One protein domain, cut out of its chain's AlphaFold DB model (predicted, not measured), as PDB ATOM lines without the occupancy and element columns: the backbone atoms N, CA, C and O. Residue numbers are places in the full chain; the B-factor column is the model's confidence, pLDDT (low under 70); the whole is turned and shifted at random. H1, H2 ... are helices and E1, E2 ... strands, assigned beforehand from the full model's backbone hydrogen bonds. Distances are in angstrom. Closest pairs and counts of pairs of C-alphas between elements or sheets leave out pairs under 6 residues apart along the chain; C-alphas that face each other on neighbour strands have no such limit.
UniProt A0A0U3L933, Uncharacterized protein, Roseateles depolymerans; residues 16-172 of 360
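Overview. This is residues 16 to 172 of the 360 residues of an uncharacterized protein of Roseateles depolymerans (UniProt A0A0U3L933). Picture helices stacked round H2: long H1 crosses one side of it, H7 lies on the far side of the body from H1, H5 spans between H1 and H7, and short H6 runs side by side with H1. H3 and H4 sit at the two ends of H7, while residues 18 to 23, before H1 in the chain, stick out from the body. The printed part has 157 residues, mostly helix in class, with E1 first and then H1 to H7. It is compact, with a radius of gyration of the C-alphas of 16.2 A and spans of 43 by 40 by 26 A.

Along the chain. Begin with E1, residues 23 to 25, which pairs with no named strand. Find C-alpha 28 at (22.011, 31.416, 30.053); from there H1, residues 28 to 55, runs 40.6 A. Next come H2, residues 64 to 83, 28.4 A; H3, 86 to 91; H4, 103 to 110; H5, 114 to 125; and H6, 128 to 135. H7, residues 152 to 171, 29.1 A, ends at C-alpha 171 (51.250, 6.124, 38.617).

Arrangement. Look at Ser 45 and Glu 71, whose C-alphas, 5.4 A apart, are the closest where H1 touches H2 at a steep tilt of 52 degrees. H5 touches H1, closest C-alphas Gly 52 and Ser 123, 4.1 A, and H7, Cys 125 and Ile 165, 5.8 A. H6 touches H1 at a shallow tilt of 1 degree, opposite ways, closest C-alphas Ile 44 and Gly 133, 6.1 A. H7 touches H3 with residues 152 to 157 alone, Leu 86 to Gln 153, 5.7 A between C-alphas, and H4 with residues 168 to 171 alone, Gly 110 to Ala 171, 5.2 A. H1 and H7 are apart. Each O i to N i+4 pair is within hydrogen-bond range in H1, H2, H4, H5, H6 and H7; H3 has 0 of 2, and 2 of 3 O i to N i+3 pairs.

Size, cuts and confidence. The C-alphas of Thr 27 and Arg 57 are farthest apart, 46.4 A. The printed part has no cut; the links H3 to H4 and H6 to H7 are long. Look for pLDDT under 70 at residues 19, 56 to 60, 125 to 127 and 147 to 148.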
ATOM      1  N   HIS A  16      21.902  19.801  31.795       81.19
ATOM      2  CA  HIS A  16      23.056  18.904  31.849       81.19
ATOM      3  C   HIS A  16      22.788  17.734  32.787       81.19
ATOM      4  O   HIS A  16      22.309  17.940  33.902       81.19
ATOM      5  N   GLU A  17      23.108  16.515  32.364       81.50
ATOM      6  CA  GLU A  17      23.025  15.331  33.221       81.50
ATOM      7  C   GLU A  17      24.320  15.156  34.027       81.50
ATOM      8  O   GLU A  17      25.426  15.325  33.516       81.50
ATOM      9  N   LEU A  18      24.168  14.868  35.317       77.75
ATOM     10  CA  LEU A  18      25.249  14.547  36.239       77.75
ATOM     11  C   LEU A  18      25.431  13.029  36.330       77.75
ATOM     12  O   LEU A  18      24.487  12.272  36.134       77.75
ATOM     13  N   ASP A  19      26.604  12.591  36.788       68.00
ATOM     14  CA  ASP A  19      26.959  11.165  36.917       68.00
ATOM     15  C   ASP A  19      26.029  10.365  37.856       68.00
ATOM     16  O   ASP A  19      26.028   9.139  37.847       68.00
ATOM     17  N   ASN A  20      25.218  11.045  38.673       77.12
ATOM     18  CA  ASN A  20      24.202  10.426  39.528       77.12
ATOM     19  C   ASN A  20      22.788  10.424  38.923       77.12
ATOM     20  O   ASN A  20      21.812  10.279  39.659       77.12
ATOM     21  N   GLY A  21      22.670  10.633  37.609       84.12
ATOM     22  CA  GLY A  21      21.406  10.652  36.868       84.12
ATOM     23  C   GLY A  21      20.525  11.872  37.157       84.12
ATOM     24  O   GLY A  21      19.381  11.939  36.713       84.12
ATOM     25  N   ARG A  22      21.017  12.851  37.930       85.06
ATOM     26  CA  ARG A  22      20.300  14.112  38.157       85.06
ATOM     27  C   ARG A  22      20.575  15.075  37.016       85.06
ATOM     28  O   ARG A  22      21.710  15.211  36.579       85.06
ATOM     29  N   THR A  23      19.562  15.830  36.621       85.12
ATOM     30  CA  THR A  23      19.716  16.919  35.654       85.12
ATOM     31  C   THR A  23      19.834  18.260  36.372       85.12
ATOM     32  O   THR A  23      18.994  18.596  37.208       85.12
ATOM     33  N   VAL A  24      20.843  19.052  36.020       86.25
ATOM     34  CA  VAL A  24      20.986  20.455  36.429       86.25
ATOM     35  C   VAL A  24      20.599  21.340  35.256       86.25
ATOM     36  O   VAL A  24      21.006  21.091  34.128       86.25
ATOM     37  N   ARG A  25      19.800  22.376  35.513       88.19
ATOM     38  CA  ARG A  25      19.512  23.414  34.521       88.19
ATOM     39  C   ARG A  25      20.304  24.656  34.866       88.19
ATOM     40  O   ARG A  25      20.177  25.155  35.981       88.19
ATOM     41  N   LEU A  26      21.081  25.130  33.907       86.31
ATOM     42  CA  LEU A  26      21.833  26.367  34.025       86.31
ATOM     43  C   LEU A  26      21.014  27.530  33.464       86.31
ATOM     44  O   LEU A  26      20.236  27.383  32.517       86.31
ATOM     45  N   THR A  27      21.198  28.707  34.041       89.75
ATOM     46  CA  THR A  27      20.819  29.966  33.404       89.75
ATOM     47  C   THR A  27      21.684  30.200  32.163       89.75
ATOM     48  O   THR A  27      22.775  29.650  32.025       89.75
ATOM     49  N   GLU A  28      21.233  31.059  31.249       88.75
ATOM     50  CA  GLU A  28      22.011  31.416  30.053       88.75
ATOM     51  C   GLU A  28      23.397  31.988  30.404       88.75
ATOM     52  O   GLU A  28      24.382  31.722  29.717       88.75
ATOM     53  N   MET A  29      23.488  32.754  31.493       87.44
ATOM     54  CA  MET A  29      24.749  33.313  31.978       87.44
ATOM     55  C   MET A  29      25.679  32.228  32.530       87.44
ATOM     56  O   MET A  29      26.860  32.226  32.198       87.44
ATOM     57  N   GLU A  30      25.154  31.286  33.317       84.25
ATOM     58  CA  GLU A  30      25.922  30.139  33.817       84.25
ATOM     59  C   GLU A  30      26.380  29.225  32.676       84.25
ATOM     60  O   GLU A  30      27.518  28.765  32.696       84.25
ATOM     61  N   GLN A  31      25.547  29.013  31.649       88.19
ATOM     62  CA  GLN A  31      25.958  28.274  30.457       88.19
ATOM     63  C   GLN A  31      27.119  28.970  29.746       88.19
ATOM     64  O   GLN A  31      28.120  28.329  29.444       88.19
ATOM     65  N   ARG A  32      27.008  30.279  29.485       87.19
ATOM     66  CA  ARG A  32      28.086  31.040  28.833       87.19
ATOM     67  C   ARG A  32      29.380  30.983  29.634       87.19
ATOM     68  O   ARG A  32      30.458  30.914  29.050       87.19
ATOM     69  N   GLU A  33      29.277  31.024  30.957       84.38
ATOM     70  CA  GLU A  33      30.436  30.918  31.833       84.38
ATOM     71  C   GLU A  33      31.041  29.509  31.809       84.38
ATOM     72  O   GLU A  33      32.261  29.377  31.714       84.38
ATOM     73  N   LEU A  34      30.212  28.461  31.789       85.12
ATOM     74  CA  LEU A  34      30.658  27.081  31.595       85.12
ATOM     75  C   LEU A  34      31.375  26.907  30.247       85.12
ATOM     76  O   LEU A  34      32.475  26.360  30.208       85.12
ATOM     77  N   ASP A  35      30.808  27.433  29.159       86.31
ATOM     78  CA  ASP A  35      31.413  27.386  27.822       86.31
ATOM     79  C   ASP A  35      32.759  28.130  27.797       86.31
ATOM     80  O   ASP A  35      33.747  27.647  27.238       86.31
ATOM     81  N   ARG A  36      32.832  29.295  28.459       89.56
ATOM     82  CA  ARG A  36      34.070  30.068  28.621       89.56
ATOM     83  C   ARG A  36      35.129  29.278  29.392       89.56
ATOM     84  O   ARG A  36      36.302  29.312  29.015       89.56
ATOM     85  N   LEU A  37      34.741  28.599  30.471       87.06
ATOM     86  CA  LEU A  37      35.642  27.772  31.274       87.06
ATOM     87  C   LEU A  37      36.144  26.563  30.483       87.06
ATOM     88  O   LEU A  37      37.353  26.337  30.467       87.06
ATOM     89  N   HIS A  38      35.268  25.852  29.768       85.00
ATOM     90  CA  HIS A  38      35.664  24.758  28.877       85.00
ATOM     91  C   HIS A  38      36.655  25.226  27.812       85.00
ATOM     92  O   HIS A  38      37.703  24.607  27.642       85.00
ATOM     93  N   LEU A  39      36.391  26.361  27.154       88.75
ATOM     94  CA  LEU A  39      37.310  26.918  26.163       88.75
ATOM     95  C   LEU A  39      38.687  27.222  26.771       88.75
ATOM     96  O   LEU A  39      39.717  26.903  26.178       88.75
ATOM     97  N   LYS A  40      38.729  27.833  27.961       88.88
ATOM     98  CA  LYS A  40      39.994  28.144  28.639       88.88
ATOM     99  C   LYS A  40      40.744  26.891  29.088       88.88
ATOM    100  O   LYS A  40      41.966  26.860  28.971       88.88
ATOM    101  N   LEU A  41      40.041  25.882  29.599       87.00
ATOM    102  CA  LEU A  41      40.634  24.599  29.982       87.00
ATOM    103  C   LEU A  41      41.190  23.859  28.759       87.00
ATOM    104  O   LEU A  41      42.304  23.346  28.833       87.00
ATOM    105  N   GLY A  42      40.491  23.904  27.621       86.00
ATOM    106  CA  GLY A  42      41.003  23.418  26.336       86.00
ATOM    107  C   GLY A  42      42.298  24.129  25.936       86.00
ATOM    108  O   GLY A  42      43.320  23.484  25.741       86.00
ATOM    109  N   GLN A  43      42.328  25.465  25.981       89.38
ATOM    110  CA  GLN A  43      43.545  26.240  25.689       89.38
ATOM    111  C   GLN A  43      44.718  25.939  26.636       89.38
ATOM    112  O   GLN A  43      45.880  26.051  26.241       89.38
ATOM    113  N   ILE A  44      44.444  25.636  27.910       88.31
ATOM    114  CA  ILE A  44      45.476  25.215  28.870       88.31
ATOM    115  C   ILE A  44      45.993  23.822  28.495       88.31
ATOM    116  O   ILE A  44      47.204  23.607  28.524       88.31
ATOM    117  N   SER A  45      45.097  22.920  28.094       87.44
ATOM    118  CA  SER A  45      45.427  21.561  27.656       87.44
ATOM    119  C   SER A  45      46.262  21.561  26.378       87.44
ATOM    120  O   SER A  45      47.332  20.960  26.367       87.44
ATOM    121  N   ASP A  46      45.875  22.345  25.371       87.88
ATOM    122  CA  ASP A  46      46.636  22.524  24.128       87.88
ATOM    123  C   ASP A  46      48.057  23.023  24.399       87.88
ATOM    124  O   ASP A  46      49.027  22.548  23.809       87.88
ATOM    125  N   LYS A  47      48.208  23.982  25.323       87.19
ATOM    126  CA  LYS A  47      49.525  24.510  25.711       87.19
ATOM    127  C   LYS A  47      50.363  23.478  26.450       87.19
ATOM    128  O   LYS A  47      51.558  23.379  26.185       87.19
ATOM    129  N   ALA A  48      49.756  22.728  27.367       85.00
ATOM    130  CA  ALA A  48      50.430  21.643  28.067       85.00
ATOM    131  C   ALA A  48      50.895  20.564  27.076       85.00
ATOM    132  O   ALA A  48      52.047  20.132  27.122       85.00
ATOM    133  N   LEU A  49      50.042  20.185  26.124       86.44
ATOM    134  CA  LEU A  49      50.369  19.222  25.078       86.44
ATOM    135  C   LEU A  49      51.500  19.728  24.175       86.44
ATOM    136  O   LEU A  49      52.501  19.038  24.002       86.44
ATOM    137  N   ALA A  50      51.386  20.959  23.667       86.25
ATOM    138  CA  ALA A  50      52.409  21.580  22.831       86.25
ATOM    139  C   ALA A  50      53.769  21.648  23.541       86.25
ATOM    140  O   ALA A  50      54.800  21.401  22.919       86.25
ATOM    141  N   PHE A  51      53.777  21.935  24.846       82.00
ATOM    142  CA  PHE A  51      54.994  21.919  25.651       82.00
ATOM    143  C   PHE A  51      55.603  20.513  25.741       82.00
ATOM    144  O   PHE A  51      56.795  20.348  25.488       82.00
ATOM    145  N   GLY A  52      54.792  19.492  26.029       81.12
ATOM    146  CA  GLY A  52      55.262  18.104  26.070       81.12
ATOM    147  C   GLY A  52      55.820  17.627  24.725       81.12
ATOM    148  O   GLY A  52      56.886  17.017  24.675       81.12
ATOM    149  N   MET A  53      55.168  17.991  23.616       83.56
ATOM    150  CA  MET A  53      55.656  17.691  22.264       83.56
ATOM    151  C   MET A  53      56.982  18.390  21.939       83.56
ATOM    152  O   MET A  53      57.807  17.829  21.226       83.56
ATOM    153  N   GLN A  54      57.203  19.607  22.445       81.56
ATOM    154  CA  GLN A  54      58.479  20.316  22.290       81.56
ATOM    155  C   GLN A  54      59.590  19.719  23.163       81.56
ATOM    156  O   GLN A  54      60.763  19.793  22.793       81.56
ATOM    157  N   ALA A  55      59.236  19.150  24.317       72.69
ATOM    158  CA  ALA A  55      60.186  18.541  25.238       72.69
ATOM    159  C   ALA A  55      60.670  17.155  24.767       72.69
ATOM    160  O   ALA A  55      61.855  16.836  24.906       72.69
ATOM    161  N   GLY A  56      59.787  16.357  24.160       64.81
ATOM    162  CA  GLY A  56      60.104  15.022  23.653       64.81
ATOM    163  C   GLY A  56      60.778  15.037  22.274       64.81
ATOM    164  O   GLY A  56      60.129  15.278  21.262       64.81
ATOM    165  N   ARG A  57      62.073  14.689  22.193       55.25
ATOM    166  CA  ARG A  57      62.795  14.551  20.901       55.25
ATOM    167  C   ARG A  57      62.319  13.369  20.044       55.25
ATOM    168  O   ARG A  57      62.508  13.391  18.832       55.25
ATOM    169  N   GLU A  58      61.689  12.374  20.666       58.59
ATOM    170  CA  GLU A  58      61.054  11.214  20.019       58.59
ATOM    171  C   GLU A  58      59.527  11.269  20.151       58.59
ATOM    172  O   GLU A  58      58.874  10.234  20.268       58.59
ATOM    173  N   ALA A  59      58.939  12.470  20.214       53.94
ATOM    174  CA  ALA A  59      57.496  12.601  20.340       53.94
ATOM    175  C   ALA A  59      56.811  11.996  19.102       53.94
ATOM    176  O   ALA A  59      56.640  12.644  18.069       53.94
ATOM    177  N   THR A  60      56.401  10.731  19.216       59.38
ATOM    178  CA  THR A  60      55.318  10.180  18.410       59.38
ATOM    179  C   THR A  60      54.155  11.152  18.516       59.38
ATOM    180  O   THR A  60      53.870  11.635  19.615       59.38
ATOM    181  N   ALA A  61      53.517  11.461  17.385       72.25
ATOM    182  CA  ALA A  61      52.337  12.314  17.382       72.25
ATOM    183  C   ALA A  61      51.383  11.850  18.499       72.25
ATOM    184  O   ALA A  61      51.180  10.636  18.626       72.25
ATOM    185  N   PRO A  62      50.870  12.769  19.339       76.62
ATOM    186  CA  PRO A  62      50.004  12.390  20.442       76.62
ATOM    187  C   PRO A  62      48.862  11.528  19.929       76.62
ATOM    188  O   PRO A  62      48.188  11.885  18.959       76.62
ATOM    189  N   THR A  63      48.657  10.385  20.575       83.62
ATOM    190  CA  THR A  63      47.458   9.596  20.332       83.62
ATOM    191  C   THR A  63      46.255  10.400  20.821       83.62
ATOM    192  O   THR A  63      46.343  11.160  21.789       83.62
ATOM    193  N   GLU A  64      45.112  10.231  20.159       86.94
ATOM    194  CA  GLU A  64      43.849  10.851  20.583       86.94
ATOM    195  C   GLU A  64      43.539  10.523  22.053       86.94
ATOM    196  O   GLU A  64      43.090  11.380  22.812       86.94
ATOM    197  N   PHE A  65      43.898   9.306  22.476       87.88
ATOM    198  CA  PHE A  65      43.793   8.854  23.856       87.88
ATOM    199  C   PHE A  65      44.581   9.730  24.841       87.88
ATOM    200  O   PHE A  65      44.013  10.190  25.830       87.88
ATOM    201  N   VAL A  66      45.866  10.001  24.583       86.88
ATOM    202  CA  VAL A  66      46.703  10.802  25.496       86.88
ATOM    203  C   VAL A  66      46.244  12.249  25.556       86.88
ATOM    204  O   VAL A  66      46.217  12.830  26.639       86.88
ATOM    205  N   THR A  67      45.846  12.823  24.420       87.69
ATOM    206  CA  THR A  67      45.270  14.171  24.382       87.69
ATOM    207  C   THR A  67      44.033  14.245  25.270       87.69
ATOM    208  O   THR A  67      43.969  15.089  26.165       87.69
ATOM    209  N   HIS A  68      43.102  13.301  25.110       88.38
ATOM    210  CA  HIS A  68      41.884  13.262  25.913       88.38
ATOM    211  C   HIS A  68      42.165  13.023  27.405       88.38
ATOM    212  O   HIS A  68      41.507  13.599  28.276       88.38
ATOM    213  N   LEU A  69      43.172  12.206  27.725       90.88
ATOM    214  CA  LEU A  69      43.606  11.972  29.098       90.88
ATOM    215  C   LEU A  69      44.177  13.249  29.734       90.88
ATOM    216  O   LEU A  69      43.820  13.573  30.866       90.88
ATOM    217  N   ILE A  70      45.020  13.996  29.012       90.56
ATOM    218  CA  ILE A  70      45.573  15.280  29.472       90.56
ATOM    219  C   ILE A  70      44.453  16.287  29.726       90.56
ATOM    220  O   ILE A  70      44.408  16.892  30.798       90.56
ATOM    221  N   GLU A  71      43.533  16.435  28.774       89.69
ATOM    222  CA  GLU A  71      42.363  17.303  28.917       89.69
ATOM    223  C   GLU A  71      41.543  16.926  30.150       89.69
ATOM    224  O   GLU A  71      41.198  17.788  30.958       89.69
ATOM    225  N   THR A  72      41.278  15.634  30.342       90.38
ATOM    226  CA  THR A  72      40.493  15.137  31.477       90.38
ATOM    227  C   THR A  72      41.171  15.440  32.811       90.38
ATOM    228  O   THR A  72      40.515  15.935  33.730       90.38
ATOM    229  N   LEU A  73      42.485  15.227  32.911       91.19
ATOM    230  CA  LEU A  73      43.262  15.555  34.108       91.19
ATOM    231  C   LEU A  73      43.260  17.063  34.401       91.19
ATOM    232  O   LEU A  73      43.116  17.470  35.555       91.19
ATOM    233  N   ILE A  74      43.388  17.903  33.368       91.19
ATOM    234  CA  ILE A  74      43.369  19.368  33.500       91.19
ATOM    235  C   ILE A  74      41.974  19.875  33.886       91.19
ATOM    236  O   ILE A  74      41.852  20.783  34.711       91.19
ATOM    237  N   MET A  75      40.914  19.277  33.341       88.56
ATOM    238  CA  MET A  75      39.540  19.574  33.745       88.56
ATOM    239  C   MET A  75      39.290  19.189  35.203       88.56
ATOM    240  O   MET A  75      38.744  19.998  35.948       88.56
ATOM    241  N   GLU A  76      39.716  17.999  35.636       89.75
ATOM    242  CA  GLU A  76      39.534  17.534  37.016       89.75
ATOM    243  C   GLU A  76      40.191  18.488  38.023       89.75
ATOM    244  O   GLU A  76      39.538  18.956  38.961       89.75
ATOM    245  N   ILE A  77      41.459  18.849  37.794       91.12
ATOM    246  CA  ILE A  77      42.177  19.768  38.684       91.12
ATOM    247  C   ILE A  77      41.618  21.196  38.617       91.12
ATOM    248  O   ILE A  77      41.559  21.882  39.638       91.12
ATOM    249  N   GLY A  78      41.171  21.645  37.439       90.56
ATOM    250  CA  GLY A  78      40.546  22.953  37.256       90.56
ATOM    251  C   GLY A  78      39.212  23.074  37.990       90.56
ATOM    252  O   GLY A  78      38.983  24.064  38.683       90.56
ATOM    253  N   ILE A  79      38.356  22.053  37.897       88.19
ATOM    254  CA  ILE A  79      37.075  21.998  38.611       88.19
ATOM    255  C   ILE A  79      37.314  21.990  40.118       88.19
ATOM    256  O   ILE A  79      36.711  22.795  40.827       88.19
ATOM    257  N   TRP A  80      38.226  21.141  40.605       92.12
ATOM    258  CA  TRP A  80      38.595  21.126  42.020       92.12
ATOM    259  C   TRP A  80      39.020  22.520  42.491       92.12
ATOM    260  O   TRP A  80      38.455  23.044  43.450       92.12
ATOM    261  N   MET A  81      39.933  23.162  41.760       92.69
ATOM    262  CA  MET A  81      40.452  24.486  42.095       92.69
ATOM    263  C   MET A  81      39.372  25.572  42.165       92.69
ATOM    264  O   MET A  81      39.470  26.462  43.004       92.69
ATOM    265  N   LEU A  82      38.359  25.511  41.300       88.88
ATOM    266  CA  LEU A  82      37.245  26.463  41.296       88.88
ATOM    267  C   LEU A  82      36.185  26.159  42.365       88.88
ATOM    268  O   LEU A  82      35.379  27.029  42.678       88.88
ATOM    269  N   SER A  83      36.171  24.937  42.901       88.06
ATOM    270  CA  SER A  83      35.180  24.477  43.885       88.06
ATOM    271  C   SER A  83      35.638  24.586  45.340       88.06
ATOM    272  O   SER A  83      34.812  24.504  46.246       88.06
ATOM    273  N   VAL A  84      36.942  24.729  45.568       89.44
ATOM    274  CA  VAL A  84      37.527  24.754  46.910       89.44
ATOM    275  C   VAL A  84      37.267  26.083  47.613       89.44
ATOM    276  O   VAL A  84      37.465  27.157  47.048       89.44
ATOM    277  N   ASP A  85      36.896  25.987  48.888       91.75
ATOM    278  CA  ASP A  85      36.874  27.117  49.809       91.75
ATOM    279  C   ASP A  85      38.313  27.475  50.221       91.75
ATOM    280  O   ASP A  85      39.018  26.702  50.879       91.75
ATOM    281  N   LEU A  86      38.755  28.663  49.806       91.00
ATOM    282  CA  LEU A  86      40.115  29.144  50.032       91.00
ATOM    283  C   LEU A  86      40.412  29.483  51.497       91.00
ATOM    284  O   LEU A  86      41.579  29.500  51.873       91.00
ATOM    285  N   GLU A  87      39.414  29.757  52.330       91.44
ATOM    286  CA  GLU A  87      39.649  29.965  53.761       91.44
ATOM    287  C   GLU A  87      39.794  28.613  54.458       91.44
ATOM    288  O   GLU A  87      40.749  28.379  55.204       91.44
ATOM    289  N   ALA A  88      38.899  27.681  54.132       90.75
ATOM    290  CA  ALA A  88      38.916  26.343  54.702       90.75
ATOM    291  C   ALA A  88      40.185  25.559  54.322       90.75
ATOM    292  O   ALA A  88      40.697  24.787  55.132       90.75
ATOM    293  N   ILE A  89      40.740  25.768  53.122       90.81
ATOM    294  CA  ILE A  89      41.955  25.064  52.687       90.81
ATOM    295  C   ILE A  89      43.204  25.450  53.493       90.81
ATOM    296  O   ILE A  89      44.120  24.638  53.636       90.81
ATOM    297  N   VAL A  90      43.257  26.683  54.008       88.12
ATOM    298  CA  VAL A  90      44.369  27.159  54.843       88.12
ATOM    299  C   VAL A  90      44.317  26.509  56.222       88.12
ATOM    300  O   VAL A  90      45.363  26.265  56.808       88.12
ATOM    301  N   GLN A  91      43.117  26.187  56.708       89.19
ATOM    302  CA  GLN A  91      42.888  25.537  58.004       89.19
ATOM    303  C   GLN A  91      42.952  24.001  57.935       89.19
ATOM    304  O   GLN A  91      42.908  23.323  58.959       89.19
ATOM    305  N   ASP A  92      43.022  23.424  56.734       87.62
ATOM    306  CA  ASP A  92      43.028  21.977  56.523       87.62
ATOM    307  C   ASP A  92      44.455  21.400  56.571       87.62
ATOM    308  O   ASP A  92      45.034  21.010  55.556       87.62
ATOM    309  N   ASP A  93      45.037  21.296  57.762       78.88
ATOM    310  CA  ASP A  93      46.371  20.692  57.935       78.88
ATOM    311  C   ASP A  93      46.396  19.193  57.594       78.88
ATOM    312  O   ASP A  93      47.425  18.629  57.214       78.88
ATOM    313  N   ALA A  94      45.235  18.537  57.678       80.69
ATOM    314  CA  ALA A  94      45.067  17.119  57.382       80.69
ATOM    315  C   ALA A  94      45.105  16.791  55.879       80.69
ATOM    316  O   ALA A  94      45.087  15.610  55.522       80.69
ATOM    317  N   MET A  95      45.168  17.799  54.996       81.38
ATOM    318  CA  MET A  95      45.140  17.623  53.537       81.38
ATOM    319  C   MET A  95      43.888  16.875  53.051       81.38
ATOM    320  O   MET A  95      43.928  16.142  52.056       81.38
ATOM    321  N   SER A  96      42.768  17.050  53.754       81.94
ATOM    322  CA  SER A  96      41.486  16.444  53.396       81.94
ATOM    323  C   SER A  96      40.892  17.063  52.124       81.94
ATOM    324  O   SER A  96      40.299  16.359  51.309       81.94
ATOM    325  N   GLN A  97      41.140  18.352  51.884       81.31
ATOM    326  CA  GLN A  97      40.728  19.092  50.696       81.31
ATOM    327  C   GLN A  97      41.775  18.981  49.586       81.31
ATOM    328  O   GLN A  97      42.396  19.965  49.191       81.31
ATOM    329  N   THR A  98      42.021  17.772  49.088       83.44
ATOM    330  CA  THR A  98      42.901  17.547  47.930       83.44
ATOM    331  C   THR A  98      42.095  17.316  46.662       83.44
ATOM    332  O   THR A  98      40.923  16.944  46.716       83.44
ATOM    333  N   ALA A  99      42.731  17.549  45.512       81.00
ATOM    334  CA  ALA A  99      42.143  17.186  44.233       81.00
ATOM    335  C   ALA A  99      41.757  15.699  44.248       81.00
ATOM    336  O   ALA A  99      42.540  14.883  44.761       81.00
ATOM    337  N   PRO A 100      40.570  15.344  43.726       78.31
ATOM    338  CA  PRO A 100      40.120  13.968  43.726       78.31
ATOM    339  C   PRO A 100      41.161  13.075  43.051       78.31
ATOM    340  O   PRO A 100      41.787  13.421  42.050       78.31
ATOM    341  N   LYS A 101      41.391  11.916  43.666       80.38
ATOM    342  CA  LYS A 101      42.225  10.858  43.102       80.38
ATOM    343  C   LYS A 101      41.300   9.898  42.385       80.38
ATOM    344  O   LYS A 101      40.912   8.878  42.951       80.38
ATOM    345  N   ASN A 102      40.880  10.255  41.177       84.38
ATOM    346  CA  ASN A 102      40.059   9.360  40.385       84.38
ATOM    347  C   ASN A 102      40.876   8.114  40.016       84.38
ATOM    348  O   ASN A 102      41.772   8.161  39.173       84.38
ATOM    349  N   GLN A 103      40.570   6.998  40.678       84.81
ATOM    350  CA  GLN A 103      41.315   5.755  40.508       84.81
ATOM    351  C   GLN A 103      41.265   5.264  39.058       84.81
ATOM    352  O   GLN A 103      42.282   4.805  38.561       84.81
ATOM    353  N   ALA A 104      40.150   5.459  38.346       85.06
ATOM    354  CA  ALA A 104      40.054   5.079  36.939       85.06
ATOM    355  C   ALA A 104      41.020   5.888  36.056       85.06
ATOM    356  O   ALA A 104      41.628   5.331  35.144       85.06
ATOM    357  N   LEU A 105      41.215   7.183  36.347       87.25
ATOM    358  CA  LEU A 105      42.222   7.996  35.654       87.25
ATOM    359  C   LEU A 105      43.638   7.527  35.986       87.25
ATOM    360  O   LEU A 105      44.456   7.393  35.082       87.25
ATOM    361  N   LEU A 106      43.925   7.220  37.254       88.12
ATOM    362  CA  LEU A 106      45.231   6.696  37.661       88.12
ATOM    363  C   LEU A 106      45.537   5.328  37.035       88.12
ATOM    364  O   LEU A 106      46.669   5.095  36.616       88.12
ATOM    365  N   ASP A 107      44.537   4.456  36.925       85.62
ATOM    366  CA  ASP A 107      44.666   3.149  36.285       85.62
ATOM    367  C   ASP A 107      44.944   3.297  34.784       85.62
ATOM    368  O   ASP A 107      45.814   2.607  34.254       85.62
ATOM    369  N   MET A 108      44.274   4.237  34.104       90.44
ATOM    370  CA  MET A 108      44.568   4.576  32.705       90.44
ATOM    371  C   MET A 108      45.983   5.142  32.537       90.44
ATOM    372  O   MET A 108      46.706   4.721  31.638       90.44
ATOM    373  N   VAL A 109      46.415   6.040  33.430       90.75
ATOM    374  CA  VAL A 109      47.785   6.584  33.451       90.75
ATOM    375  C   VAL A 109      48.823   5.468  33.616       90.75
ATOM    376  O   VAL A 109      49.858   5.492  32.952       90.75
ATOM    377  N   GLY A 110      48.546   4.470  34.459       88.06
ATOM    378  CA  GLY A 110      49.428   3.321  34.682       88.06
ATOM    379  C   GLY A 110      49.547   2.360  33.497       88.06
ATOM    380  O   GLY A 110      50.492   1.572  33.452       88.06
ATOM    381  N   GLN A 111      48.624   2.430  32.537       88.88
ATOM    382  CA  GLN A 111      48.592   1.578  31.342       88.88
ATOM    383  C   GLN A 111      49.189   2.246  30.097       88.88
ATOM    384  O   GLN A 111      49.235   1.619  29.039       88.88
ATOM    385  N   LEU A 112      49.646   3.496  30.205       88.94
ATOM    386  CA  LEU A 112      50.217   4.232  29.079       88.94
ATOM    387  C   LEU A 112      51.456   3.544  28.503       88.94
ATOM    388  O   LEU A 112      52.299   3.013  29.229       88.94
ATOM    389  N   HIS A 113      51.622   3.630  27.184       88.69
ATOM    390  CA  HIS A 113      52.890   3.259  26.569       88.69
ATOM    391  C   HIS A 113      54.014   4.190  27.083       88.69
ATOM    392  O   HIS A 113      53.754   5.365  27.344       88.69
ATOM    393  N   PRO A 114      55.281   3.746  27.212       87.50
ATOM    394  CA  PRO A 114      56.360   4.598  27.725       87.50
ATOM    395  C   PRO A 114      56.522   5.950  27.011       87.50
ATOM    396  O   PRO A 114      56.793   6.956  27.667       87.50
ATOM    397  N   SER A 115      56.325   6.003  25.688       84.88
ATOM    398  CA  SER A 115      56.363   7.266  24.930       84.88
ATOM    399  C   SER A 115      55.222   8.216  25.319       84.88
ATOM    400  O   SER A 115      55.442   9.413  25.487       84.88
ATOM    401  N   GLU A 116      54.024   7.681  25.538       88.69
ATOM    402  CA  GLU A 116      52.846   8.425  25.989       88.69
ATOM    403  C   GLU A 116      52.994   8.896  27.441       88.69
ATOM    404  O   GLU A 116      52.662  10.032  27.772       88.69
ATOM    405  N   ALA A 117      53.554   8.046  28.303       89.50
ATOM    406  CA  ALA A 117      53.866   8.372  29.688       89.50
ATOM    407  C   ALA A 117      54.893   9.511  29.788       89.50
ATOM    408  O   ALA A 117      54.770  10.381  30.653       89.50
ATOM    409  N   ASN A 118      55.889   9.531  28.897       86.62
ATOM    410  CA  ASN A 118      56.844  10.633  28.792       86.62
ATOM    411  C   ASN A 118      56.154  11.919  28.322       86.62
ATOM    412  O   ASN A 118      56.333  12.955  28.956       86.62
ATOM    413  N   LEU A 119      55.301  11.844  27.295       87.75
ATOM    414  CA  LEU A 119      54.532  13.002  26.839       87.75
ATOM    415  C   LEU A 119      53.663  13.580  27.965       87.75
ATOM    416  O   LEU A 119      53.717  14.778  28.230       87.75
ATOM    417  N   LEU A 120      52.922  12.733  28.684       89.75
ATOM    418  CA  LEU A 120      52.101  13.146  29.823       89.75
ATOM    419  C   LEU A 120      52.947  13.797  30.931       89.75
ATOM    420  O   LEU A 120      52.573  14.841  31.477       89.75
ATOM    421  N   ARG A 121      54.107  13.204  31.243       88.38
ATOM    422  CA  ARG A 121      55.064  13.726  32.226       88.38
ATOM    423  C   ARG A 121      55.558  15.119  31.850       88.38
ATOM    424  O   ARG A 121      55.632  15.995  32.715       88.38
ATOM    425  N   ASP A 122      55.897  15.327  30.589       85.31
ATOM    426  CA  ASP A 122      56.434  16.596  30.116       85.31
ATOM    427  C   ASP A 122      55.330  17.656  30.019       85.31
ATOM    428  O   ASP A 122      55.531  18.797  30.432       85.31
ATOM    429  N   SER A 123      54.129  17.265  29.583       85.44
ATOM    430  CA  SER A 123      52.973  18.154  29.469       85.44
ATOM    431  C   SER A 123      52.451  18.664  30.810       85.44
ATOM    432  O   SER A 123      52.200  19.862  30.962       85.44
ATOM    433  N   ILE A 124      52.262  17.768  31.783       82.56
ATOM    434  CA  ILE A 124      51.555  18.081  33.033       82.56
ATOM    435  C   ILE A 124      52.521  18.268  34.202       82.56
ATOM    436  O   ILE A 124      52.367  19.197  34.997       82.56
ATOM    437  N   CYS A 125      53.516  17.393  34.339       68.25
ATOM    438  CA  CYS A 125      54.243  17.257  35.599       68.25
ATOM    439  C   CYS A 125      55.427  18.218  35.747       68.25
ATOM    440  O   CYS A 125      55.791  18.554  36.871       68.25
ATOM    441  N   HIS A 126      55.988  18.702  34.640       64.62
ATOM    442  CA  HIS A 126      57.107  19.650  34.649       64.62
ATOM    443  C   HIS A 126      56.681  21.102  34.430       64.62
ATOM    444  O   HIS A 126      57.524  21.988  34.331       64.62
ATOM    445  N   ASN A 127      55.379  21.383  34.369       63.72
ATOM    446  CA  ASN A 127      54.917  22.652  33.842       63.72
ATOM    447  C   ASN A 127      54.493  23.648  34.938       63.72
ATOM    448  O   ASN A 127      53.339  23.704  35.367       63.72
ATOM    449  N   GLY A 128      55.413  24.532  35.339       74.50
ATOM    450  CA  GLY A 128      55.066  25.713  36.142       74.50
ATOM    451  C   GLY A 128      54.083  26.668  35.440       74.50
ATOM    452  O   GLY A 128      53.491  27.530  36.092       74.50
ATOM    453  N   GLU A 129      53.904  26.547  34.124       81.69
ATOM    454  CA  GLU A 129      52.883  27.252  33.347       81.69
ATOM    455  C   GLU A 129      51.499  26.614  33.446       81.69
ATOM    456  O   GLU A 129      50.532  27.367  33.385       81.69
ATOM    457  N   LEU A 130      51.377  25.296  33.665       88.31
ATOM    458  CA  LEU A 130      50.075  24.662  33.912       88.31
ATOM    459  C   LEU A 130      49.440  25.279  35.158       88.31
ATOM    460  O   LEU A 130      48.333  25.805  35.094       88.31
ATOM    461  N   TRP A 131      50.191  25.325  36.262       90.38
ATOM    462  CA  TRP A 131      49.743  25.987  37.489       90.38
ATOM    463  C   TRP A 131      49.375  27.460  37.250       90.38
ATOM    464  O   TRP A 131      48.300  27.906  37.639       90.38
ATOM    465  N   ARG A 132      50.218  28.219  36.533       88.62
ATOM    466  CA  ARG A 132      49.911  29.618  36.174       88.62
ATOM    467  C   ARG A 132      48.669  29.743  35.287       88.62
ATOM    468  O   ARG A 132      47.967  30.745  35.381       88.62
ATOM    469  N   GLY A 133      48.424  28.778  34.406       89.44
ATOM    470  CA  GLY A 133      47.236  28.691  33.565       89.44
ATOM    471  C   GLY A 133      45.984  28.485  34.406       89.44
ATOM    472  O   GLY A 133      45.038  29.255  34.274       89.44
ATOM    473  N   LEU A 134      46.029  27.527  35.333       91.25
ATOM    474  CA  LEU A 134      44.948  27.241  36.277       91.25
ATOM    475  C   LEU A 134      44.653  28.442  37.191       91.25
ATOM    476  O   LEU A 134      43.498  28.832  37.333       91.25
ATOM    477  N   CYS A 135      45.678  29.131  37.707       90.88
ATOM    478  CA  CYS A 135      45.505  30.378  38.464       90.88
ATOM    479  C   CYS A 135      44.719  31.455  37.704       90.88
ATOM    480  O   CYS A 135      43.955  32.189  38.320       90.88
ATOM    481  N   LYS A 136      44.849  31.541  36.372       89.19
ATOM    482  CA  LYS A 136      44.099  32.509  35.545       89.19
ATOM    483  C   LYS A 136      42.619  32.152  35.365       89.19
ATOM    484  O   LYS A 136      41.869  32.958  34.804       89.19
ATOM    485  N   LEU A 137      42.207  30.945  35.754       87.94
ATOM    486  CA  LEU A 137      40.798  30.551  35.770       87.94
ATOM    487  C   LEU A 137      40.081  31.136  36.983       87.94
ATOM    488  O   LEU A 137      38.918  31.515  36.866       87.94
ATOM    489  N   SER A 138      40.781  31.233  38.116       86.88
ATOM    490  CA  SER A 138      40.205  31.748  39.350       86.88
ATOM    491  C   SER A 138      39.991  33.263  39.272       86.88
ATOM    492  O   SER A 138      40.912  33.991  38.889       86.88
ATOM    493  N   PRO A 139      38.803  33.766  39.647       81.94
ATOM    494  CA  PRO A 139      38.574  35.198  39.806       81.94
ATOM    495  C   PRO A 139      39.176  35.748  41.111       81.94
ATOM    496  O   PRO A 139      39.229  36.966  41.276       81.94
ATOM    497  N   SER A 140      39.608  34.884  42.042       86.19
ATOM    498  CA  SER A 140      40.160  35.319  43.326       86.19
ATOM    499  C   SER A 140      41.559  35.917  43.162       86.19
ATOM    500  O   SER A 140      42.461  35.308  42.580       86.19
ATOM    501  N   VAL A 141      41.750  37.097  43.755       86.50
ATOM    502  CA  VAL A 141      43.059  37.755  43.874       86.50
ATOM    503  C   VAL A 141      44.036  36.956  44.739       86.50
ATOM    504  O   VAL A 141      45.247  37.095  44.567       86.50
ATOM    505  N   ASP A 142      43.528  36.073  45.602       86.75
ATOM    506  CA  ASP A 142      44.333  35.231  46.488       86.75
ATOM    507  C   ASP A 142      45.035  34.099  45.734       86.75
ATOM    508  O   ASP A 142      45.965  33.499  46.252       86.75
ATOM    509  N   LEU A 143      44.634  33.805  44.494       86.62
ATOM    510  CA  LEU A 143      45.283  32.799  43.646       86.62
ATOM    511  C   LEU A 143      46.223  33.425  42.608       86.62
ATOM    512  O   LEU A 143      46.466  32.852  41.545       86.62
ATOM    513  N   ASN A 144      46.795  34.590  42.923       82.81
ATOM    514  CA  ASN A 144      47.729  35.288  42.049       82.81
ATOM    515  C   ASN A 144      49.119  34.609  42.031       82.81
ATOM    516  O   ASN A 144      49.789  34.533  43.062       82.81
ATOM    517  N   PRO A 145      49.619  34.157  40.863       78.06
ATOM    518  CA  PRO A 145      50.904  33.466  40.775       78.06
ATOM    519  C   PRO A 145      52.130  34.383  40.911       78.06
ATOM    520  O   PRO A 145      53.262  33.886  41.002       78.06
ATOM    521  N   LEU A 146      51.939  35.706  40.902       76.25
ATOM    522  CA  LEU A 146      53.030  36.669  40.971       76.25
ATOM    523  C   LEU A 146      53.697  36.649  42.363       76.25
ATOM    524  O   LEU A 146      53.019  36.852  43.368       76.25
ATOM    525  N   PRO A 147      55.034  36.471  42.436       61.38
ATOM    526  CA  PRO A 147      55.804  36.393  43.679       61.38
ATOM    527  C   PRO A 147      55.463  37.384  44.802       61.38
ATOM    528  O   PRO A 147      55.343  36.920  45.933       61.38
ATOM    529  N   PRO A 148      55.296  38.700  44.550       66.62
ATOM    530  CA  PRO A 148      55.083  39.660  45.635       66.62
ATOM    531  C   PRO A 148      53.679  39.601  46.257       66.62
ATOM    532  O   PRO A 148      53.441  40.286  47.242       66.62
ATOM    533  N   ILE A 149      52.751  38.822  45.687       71.69
ATOM    534  CA  ILE A 149      51.328  38.794  46.079       71.69
ATOM    535  C   ILE A 149      50.914  37.384  46.543       71.69
ATOM    536  O   ILE A 149      49.742  37.126  46.788       71.69
ATOM    537  N   ARG A 150      51.854  36.437  46.670       76.69
ATOM    538  CA  ARG A 150      51.513  35.061  47.061       76.69
ATOM    539  C   ARG A 150      50.969  35.028  48.486       76.69
ATOM    540  O   ARG A 150      51.718  35.218  49.442       76.69
ATOM    541  N   THR A 151      49.676  34.757  48.601       85.94
ATOM    542  CA  THR A 151      48.972  34.617  49.873       85.94
ATOM    543  C   THR A 151      49.148  33.209  50.451       85.94
ATOM    544  O   THR A 151      49.721  32.307  49.828       85.94
ATOM    545  N   GLU A 152      48.644  32.996  51.662       85.81
ATOM    546  CA  GLU A 152      48.636  31.673  52.291       85.81
ATOM    547  C   GLU A 152      47.741  30.693  51.527       85.81
ATOM    548  O   GLU A 152      48.123  29.543  51.316       85.81
ATOM    549  N   GLN A 153      46.610  31.184  51.017       91.00
ATOM    550  CA  GLN A 153      45.673  30.453  50.169       91.00
ATOM    551  C   GLN A 153      46.365  29.950  48.898       91.00
ATOM    552  O   GLN A 153      46.259  28.768  48.561       91.00
ATOM    553  N   TYR A 154      47.141  30.813  48.226       91.25
ATOM    554  CA  TYR A 154      47.938  30.423  47.061       91.25
ATOM    555  C   TYR A 154      48.883  29.262  47.385       91.25
ATOM    556  O   TYR A 154      48.944  28.276  46.647       91.25
ATOM    557  N   ASN A 155      49.625  29.370  48.489       84.69
ATOM    558  CA  ASN A 155      50.603  28.362  48.886       84.69
ATOM    559  C   ASN A 155      49.930  27.035  49.273       84.69
ATOM    560  O   ASN A 155      50.381  25.978  48.828       84.69
ATOM    561  N   ALA A 156      48.831  27.085  50.030       87.12
ATOM    562  CA  ALA A 156      48.054  25.915  50.437       87.12
ATOM    563  C   ALA A 156      47.460  25.165  49.232       87.12
ATOM    564  O   ALA A 156      47.548  23.934  49.157       87.12
ATOM    565  N   MET A 157      46.912  25.901  48.262       91.31
ATOM    566  CA  MET A 157      46.397  25.350  47.007       91.31
ATOM    567  C   MET A 157      47.507  24.748  46.149       91.31
ATOM    568  O   MET A 157      47.400  23.613  45.680       91.31
ATOM    569  N   ARG A 158      48.616  25.474  45.991       90.44
ATOM    570  CA  ARG A 158      49.752  25.006  45.200       90.44
ATOM    571  C   ARG A 158      50.391  23.753  45.792       90.44
ATOM    572  O   ARG A 158      50.769  22.856  45.044       90.44
ATOM    573  N   PHE A 159      50.493  23.652  47.116       86.12
ATOM    574  CA  PHE A 159      51.005  22.458  47.789       86.12
ATOM    575  C   PHE A 159      50.172  21.210  47.452       86.12
ATOM    576  O   PHE A 159      50.720  20.161  47.105       86.12
ATOM    577  N   ARG A 160      48.841  21.333  47.462       90.75
ATOM    578  CA  ARG A 160      47.914  20.251  47.091       90.75
ATOM    579  C   ARG A 160      47.972  19.909  45.608       90.75
ATOM    580  O   ARG A 160      48.000  18.726  45.275       90.75
ATOM    581  N   PHE A 161      48.087  20.913  44.742       90.56
ATOM    582  CA  PHE A 161      48.347  20.713  43.318       90.56
ATOM    583  C   PHE A 161      49.626  19.890  43.092       90.56
ATOM    584  O   PHE A 161      49.598  18.882  42.390       90.56
ATOM    585  N   LEU A 162      50.736  20.243  43.746       86.38
ATOM    586  CA  LEU A 162      51.994  19.494  43.636       86.38
ATOM    587  C   LEU A 162      51.882  18.068  44.199       86.38
ATOM    588  O   LEU A 162      52.470  17.137  43.652       86.38
ATOM    589  N   SER A 163      51.108  17.867  45.268       86.12
ATOM    590  CA  SER A 163      50.802  16.531  45.799       86.12
ATOM    591  C   SER A 163      50.038  15.664  44.785       86.12
ATOM    592  O   SER A 163      50.350  14.480  44.605       86.12
ATOM    593  N   TRP A 164      49.080  16.258  44.069       89.56
ATOM    594  CA  TRP A 164      48.351  15.602  42.984       89.56
ATOM    595  C   TRP A 164      49.272  15.256  41.803       89.56
ATOM    596  O   TRP A 164      49.320  14.095  41.399       89.56
ATOM    597  N   ILE A 165      50.113  16.195  41.349       89.06
ATOM    598  CA  ILE A 165      51.140  15.942  40.318       89.06
ATOM    599  C   ILE A 165      52.055  14.779  40.718       89.06
ATOM    600  O   ILE A 165      52.302  13.875  39.923       89.06
ATOM    601  N   ASN A 166      52.524  14.754  41.967       84.31
ATOM    602  CA  ASN A 166      53.361  13.669  42.478       84.31
ATOM    603  C   ASN A 166      52.642  12.315  42.489       84.31
ATOM    604  O   ASN A 166      53.282  11.277  42.329       84.31
ATOM    605  N   THR A 167      51.325  12.307  42.694       86.25
ATOM    606  CA  THR A 167      50.519  11.083  42.621       86.25
ATOM    607  C   THR A 167      50.470  10.566  41.184       86.25
ATOM    608  O   THR A 167      50.741   9.387  40.968       86.25
ATOM    609  N   LEU A 168      50.236  11.447  40.206       87.62
ATOM    610  CA  LEU A 168      50.278  11.098  38.781       87.62
ATOM    611  C   LEU A 168      51.655  10.578  38.360       87.62
ATOM    612  O   LEU A 168      51.756   9.518  37.750       87.62
ATOM    613  N   LEU A 169      52.727  11.271  38.759       86.50
ATOM    614  CA  LEU A 169      54.102  10.872  38.456       86.50
ATOM    615  C   LEU A 169      54.444   9.464  38.950       86.50
ATOM    616  O   LEU A 169      55.217   8.763  38.303       86.50
ATOM    617  N   ARG A 170      53.886   9.055  40.093       85.44
ATOM    618  CA  ARG A 170      54.079   7.709  40.652       85.44
ATOM    619  C   ARG A 170      53.239   6.644  39.957       85.44
ATOM    620  O   ARG A 170      53.622   5.482  40.010       85.44
ATOM    621  N   ALA A 171      52.103   7.027  39.380       87.12
ATOM    622  CA  ALA A 171      51.250   6.124  38.617       87.12
ATOM    623  C   ALA A 171      51.810   5.860  37.214       87.12
ATOM    624  O   ALA A 171      51.577   4.789  36.668       87.12
ATOM    625  N   LEU A 172      52.569   6.806  36.648       88.50
ATOM    626  CA  LEU A 172      53.184   6.642  35.336       88.50
ATOM    627  C   LEU A 172      54.099   5.408  35.285       88.50
ATOM    628  O   LEU A 172      54.950   5.239  36.168       88.50
TER     629      LEU A 172